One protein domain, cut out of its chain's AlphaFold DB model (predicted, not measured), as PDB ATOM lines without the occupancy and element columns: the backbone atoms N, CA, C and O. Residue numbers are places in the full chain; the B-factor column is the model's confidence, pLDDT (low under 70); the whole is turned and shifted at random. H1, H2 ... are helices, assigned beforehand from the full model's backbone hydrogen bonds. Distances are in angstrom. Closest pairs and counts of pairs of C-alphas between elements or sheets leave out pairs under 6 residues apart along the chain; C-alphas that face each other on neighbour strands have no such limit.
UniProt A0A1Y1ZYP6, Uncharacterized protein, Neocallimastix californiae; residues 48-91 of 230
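AT A GLANCE: This is residues 48 to 91 of the 230 residues of an uncharacterized protein of Neocallimastix californiae (UniProt A0A1Y1ZYP6). A plain helical hairpin in the outline of a rod: H1 runs along the rod, the chain turns at one end through residues 66 to 73, and H2 folds back side by side with H1, the two running opposite ways. The printed part has 44 residues with two named helices, H1 then H2, and no named strand; the class is all helix. It is only just compact, close to loose, with a radius of gyration of the C-alphas of 10.9 A, and the C-alphas span 33 by 16 by 10 A.

IN THESE COORDINATES: H1, the longest helix, holds residues 49 to 65 and measures 24.3 A from C-alpha 49 at (220.535, 194.949, 107.112) to C-alpha 65. H2 holds residues 74 to 89, 22.3 A long, ending at C-alpha 89 at (231.007, 200.661, 102.840).

HOW THE PARTS SIT: H1 and H2 form a helical hairpin. They touch, and their closest C-alphas, those of Cys 58 and Cys 84, are 5.8 A apart. Their lines stand at a shallow tilt of 27 degrees, opposite ways. In H1 and H2 every O i to N i+4 pair is within hydrogen-bond range.

THE WHOLE: The two C-alphas farthest apart, those of Asp 48 and Thr 72, are 34.0 A apart. The printed part has no cut, and the link of 8 residues is short. The mean pLDDT of the printed part is 86.7; residues 90 to 91 are under 70.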
ATOM      1  N   ASP A  48     221.411 199.484 105.413       85.31
ATOM      2  CA  ASP A  48     220.635 198.274 105.150       85.31
ATOM      3  C   ASP A  48     221.047 197.134 106.104       85.31
ATOM      4  O   ASP A  48     222.110 197.163 106.726       85.31
ATOM      5  N   ASN A  49     220.231 196.082 106.220       84.12
ATOM      6  CA  ASN A  49     220.535 194.949 107.112       84.12
ATOM      7  C   ASN A  49     221.909 194.310 106.829       84.12
ATOM      8  O   ASN A  49     222.585 193.836 107.747       84.12
ATOM      9  N   ASN A  50     222.343 194.312 105.566       85.62
ATOM     10  CA  ASN A  50     223.667 193.835 105.176       85.62
ATOM     11  C   ASN A  50     224.772 194.750 105.724       85.62
ATOM     12  O   ASN A  50     225.753 194.260 106.279       85.62
ATOM     13  N   SER A  51     224.594 196.071 105.631       83.44
ATOM     14  CA  SER A  51     225.475 197.055 106.258       83.44
ATOM     15  C   SER A  51     225.578 196.850 107.762       83.44
ATOM     16  O   SER A  51     226.690 196.808 108.276       83.44
ATOM     17  N   VAL A  52     224.468 196.644 108.470       84.81
ATOM     18  CA  VAL A  52     224.501 196.408 109.926       84.81
ATOM     19  C   VAL A  52     225.289 195.138 110.262       84.81
ATOM     20  O   VAL A  52     226.167 195.159 111.125       84.81
ATOM     21  N   THR A  53     225.035 194.049 109.531       88.38
ATOM     22  CA  THR A  53     225.727 192.765 109.739       88.38
ATOM     23  C   THR A  53     227.232 192.905 109.518       88.38
ATOM     24  O   THR A  53     228.025 192.499 110.362       88.38
ATOM     25  N   LYS A  54     227.641 193.585 108.441       88.62
ATOM     26  CA  LYS A  54     229.057 193.852 108.158       88.62
ATOM     27  C   LYS A  54     229.728 194.712 109.228       88.62
ATOM     28  O   LYS A  54     230.905 194.502 109.506       88.62
ATOM     29  N   THR A  55     229.010 195.653 109.851       88.38
ATOM     30  CA  THR A  55     229.569 196.461 110.949       88.38
ATOM     31  C   THR A  55     229.850 195.567 112.150       88.38
ATOM     32  O   THR A  55     230.932 195.644 112.729       88.38
ATOM     33  N   ALA A  56     228.907 194.684 112.491       89.94
ATOM     34  CA  ALA A  56     229.082 193.724 113.575       89.94
ATOM     35  C   ALA A  56     230.245 192.755 113.294       89.94
ATOM     36  O   ALA A  56     231.068 192.507 114.177       89.94
ATOM     37  N   ASP A  57     230.374 192.267 112.059       92.69
ATOM     38  CA  ASP A  57     231.487 191.403 111.647       92.69
ATOM     39  C   ASP A  57     232.834 192.131 111.716       92.69
ATOM     40  O   ASP A  57     233.809 191.574 112.223       92.69
ATOM     41  N   CYS A  58     232.892 193.397 111.281       93.81
ATOM     42  CA  CYS A  58     234.068 194.249 111.450       93.81
ATOM     43  C   CYS A  58     234.446 194.390 112.923       93.81
ATOM     44  O   CYS A  58     235.617 194.239 113.284       93.81
ATOM     45  N   GLN A  59     233.453 194.652 113.775       92.94
ATOM     46  CA  GLN A  59     233.676 194.829 115.199       92.94
ATOM     47  C   GLN A  59     234.285 193.570 115.822       92.94
ATOM     48  O   GLN A  59     235.360 193.611 116.423       92.94
ATOM     49  N   ASN A  60     233.622 192.435 115.607       93.94
ATOM     50  CA  ASN A  60     234.039 191.144 116.135       93.94
ATOM     51  C   ASN A  60     235.390 190.698 115.568       93.94
ATOM     52  O   ASN A  60     236.226 190.189 116.312       93.94
ATOM     53  N   GLY A  61     235.640 190.919 114.275       93.94
ATOM     54  CA  GLY A  61     236.902 190.574 113.624       93.94
ATOM     55  C   GLY A  61     238.089 191.362 114.179       93.94
ATOM     56  O   GLY A  61     239.135 190.780 114.469       93.94
ATOM     57  N   CYS A  62     237.926 192.669 114.388       93.50
ATOM     58  CA  CYS A  62     238.981 193.502 114.958       93.50
ATOM     59  C   CYS A  62     239.229 193.192 116.440       93.50
ATOM     60  O   CYS A  62     240.386 193.070 116.839       93.50
ATOM     61  N   LEU A  63     238.180 192.958 117.236       92.12
ATOM     62  CA  LEU A  63     238.333 192.518 118.628       92.12
ATOM     63  C   LEU A  63     238.983 191.131 118.732       92.12
ATOM     64  O   LEU A  63     239.828 190.913 119.594       92.12
ATOM     65  N   ALA A  64     238.653 190.202 117.830       92.12
ATOM     66  CA  ALA A  64     239.299 188.892 117.777       92.12
ATOM     67  C   ALA A  64     240.791 188.991 117.409       92.12
ATOM     68  O   ALA A  64     241.601 188.204 117.898       92.12
ATOM     69  N   LYS A  65     241.163 189.965 116.566       91.75
ATOM     70  CA  LYS A  65     242.555 190.226 116.174       91.75
ATOM     71  C   LYS A  65     243.361 190.920 117.278       91.75
ATOM     72  O   LYS A  65     244.552 190.642 117.409       91.75
ATOM     73  N   TYR A  66     242.722 191.774 118.079       91.38
ATOM     74  CA  TYR A  66     243.344 192.536 119.169       91.38
ATOM     75  C   TYR A  66     242.596 192.331 120.506       91.38
ATOM     76  O   TYR A  66     241.997 193.267 121.035       91.38
ATOM     77  N   PRO A  67     242.632 191.123 121.101       85.75
ATOM     78  CA  PRO A  67     241.756 190.754 122.221       85.75
ATOM     79  C   PRO A  67     242.115 191.413 123.559       85.75
ATOM     80  O   PRO A  67     241.284 191.484 124.461       85.75
ATOM     81  N   ASN A  68     243.357 191.872 123.720       83.44
ATOM     82  CA  ASN A  68     243.864 192.309 125.020       83.44
ATOM     83  C   ASN A  68     243.604 193.791 125.317       83.44
ATOM     84  O   ASN A  68     243.928 194.228 126.420       83.44
ATOM     85  N   ASN A  69     243.056 194.558 124.359       70.31
ATOM     86  CA  ASN A  69     242.789 196.001 124.475       70.31
ATOM     87  C   ASN A  69     243.936 196.775 125.154       70.31
ATOM     88  O   ASN A  69     243.713 197.688 125.951       70.31
ATOM     89  N   LEU A  70     245.182 196.373 124.883       82.44
ATOM     90  CA  LEU A  70     246.346 197.011 125.479       82.44
ATOM     91  C   LEU A  70     246.483 198.421 124.890       82.44
ATOM     92  O   LEU A  70     246.209 198.611 123.704       82.44
ATOM     93  N   PRO A  71     246.969 199.412 125.657       72.75
ATOM     94  CA  PRO A  71     247.156 200.775 125.152       72.75
ATOM     95  C   PRO A  71     248.025 200.850 123.888       72.75
ATOM     96  O   PRO A  71     247.814 201.711 123.041       72.75
ATOM     97  N   THR A  72     248.982 199.930 123.733       72.56
ATOM     98  CA  THR A  72     249.834 199.809 122.536       72.56
ATOM     99  C   THR A  72     249.097 199.266 121.313       72.56
ATOM    100  O   THR A  72     249.526 199.507 120.188       72.56
ATOM    101  N   ASP A  73     247.992 198.554 121.521       82.25
ATOM    102  CA  ASP A  73     247.181 197.948 120.466       82.25
ATOM    103  C   ASP A  73     246.003 198.838 120.061       82.25
ATOM    104  O   ASP A  73     245.357 198.556 119.057       82.25
ATOM    105  N   TRP A  74     245.743 199.929 120.792       86.88
ATOM    106  CA  TRP A  74     244.637 200.843 120.503       86.88
ATOM    107  C   TRP A  74     244.733 201.458 119.104       86.88
ATOM    108  O   TRP A  74     243.748 201.466 118.370       86.88
ATOM    109  N   GLU A  75     245.926 201.901 118.698       90.88
ATOM    110  CA  GLU A  75     246.153 202.453 117.355       90.88
ATOM    111  C   GLU A  75     245.873 201.404 116.269       90.88
ATOM    112  O   GLU A  75     245.184 201.673 115.288       90.88
ATOM    113  N   ASN A  76     246.336 200.169 116.482       92.19
ATOM    114  CA  ASN A  76     246.130 199.068 115.542       92.19
ATOM    115  C   ASN A  76     244.663 198.616 115.483       92.19
ATOM    116  O   ASN A  76     244.173 198.244 114.417       92.19
ATOM    117  N   LEU A  77     243.957 198.652 116.616       91.38
ATOM    118  CA  LEU A  77     242.532 198.356 116.701       91.38
ATOM    119  C   LEU A  77     241.713 199.427 115.970       91.38
ATOM    120  O   LEU A  77     240.849 199.088 115.162       91.38
ATOM    121  N   ASN A  78     242.023 200.706 116.195       91.38
ATOM    122  CA  ASN A  78     241.387 201.816 115.494       91.38
ATOM    123  C   ASN A  78     241.631 201.733 113.980       91.38
ATOM    124  O   ASN A  78     240.687 201.819 113.197       91.38
ATOM    125  N   GLN A  79     242.873 201.465 113.566       94.25
ATOM    126  CA  GLN A  79     243.200 201.262 112.156       94.25
ATOM    127  C   GLN A  79     242.447 200.062 111.562       94.25
ATOM    128  O   GLN A  79     241.927 200.156 110.455       94.25
ATOM    129  N   CYS A  80     242.305 198.962 112.309       94.56
ATOM    130  CA  CYS A  80     241.512 197.810 111.877       94.56
ATOM    131  C   CYS A  80     240.050 198.181 111.602       94.56
ATOM    132  O   CYS A  80     239.498 197.766 110.581       94.56
ATOM    133  N   TYR A  81     239.425 198.981 112.474       93.25
ATOM    134  CA  TYR A  81     238.060 199.452 112.247       93.25
ATOM    135  C   TYR A  81     237.963 200.340 111.007       93.25
ATOM    136  O   TYR A  81     237.080 200.116 110.179       93.25
ATOM    137  N   LEU A  82     238.882 201.298 110.847       90.81
ATOM    138  CA  LEU A  82     238.921 202.180 109.679       90.81
ATOM    139  C   LEU A  82     239.059 201.385 108.377       90.81
ATOM    140  O   LEU A  82     238.259 201.580 107.461       90.81
ATOM    141  N   ASP A  83     239.998 200.442 108.323       92.44
ATOM    142  CA  ASP A  83     240.219 199.584 107.157       92.44
ATOM    143  C   ASP A  83     238.977 198.733 106.855       92.44
ATOM    144  O   ASP A  83     238.564 198.590 105.702       92.44
ATOM    145  N   CYS A  84     238.346 198.173 107.889       91.88
ATOM    146  CA  CYS A  84     237.169 197.333 107.715       91.88
ATOM    147  C   CYS A  84     235.970 198.127 107.189       91.88
ATOM    148  O   CYS A  84     235.288 197.677 106.262       91.88
ATOM    149  N   VAL A  85     235.742 199.332 107.716       87.00
ATOM    150  CA  VAL A  85     234.689 200.231 107.237       87.00
ATOM    151  C   VAL A  85     234.990 200.686 105.803       87.00
ATOM    152  O   VAL A  85     234.120 200.625 104.930       87.00
ATOM    153  N   GLN A  86     236.232 201.073 105.507       86.38
ATOM    154  CA  GLN A  86     236.629 201.491 104.163       86.38
ATOM    155  C   GLN A  86     236.364 200.392 103.127       86.38
ATOM    156  O   GLN A  86     235.759 200.645 102.082       86.38
ATOM    157  N   ASN A  87     236.734 199.153 103.446       86.31
ATOM    158  CA  ASN A  87     236.548 198.005 102.564       86.31
ATOM    159  C   ASN A  87     235.075 197.617 102.368       86.31
ATOM    160  O   ASN A  87     234.706 197.193 101.275       86.31
ATOM    161  N   ASN A  88     234.221 197.782 103.382       82.56
ATOM    162  CA  ASN A  88     232.840 197.293 103.332       82.56
ATOM    163  C   ASN A  88     231.798 198.320 102.867       82.56
ATOM    164  O   ASN A  88     230.797 197.904 102.281       82.56
ATOM    165  N   TYR A  89     232.018 199.620 103.099       74.81
ATOM    166  CA  TYR A  89     231.007 200.661 102.840       74.81
ATOM    167  C   TYR A  89     231.347 201.572 101.666       74.81
ATOM    168  O   TYR A  89     230.458 201.962 100.916       74.81
ATOM    169  N   PHE A  90     232.624 201.895 101.466       69.38
ATOM    170  CA  PHE A  90     233.026 202.918 100.494       69.38
ATOM    171  C   PHE A  90     233.361 202.363  99.100       69.38
ATOM    172  O   PHE A  90     233.576 203.137  98.171       69.38
ATOM    173  N   HIS A  91     233.364 201.038  98.930       60.31
ATOM    174  CA  HIS A  91     233.633 200.381  97.643       60.31
ATOM    175  C   HIS A  91     232.375 200.021  96.839       60.31
ATOM    176  O   HIS A  91     232.494 199.522  95.720       60.31
TER     177      HIS A  91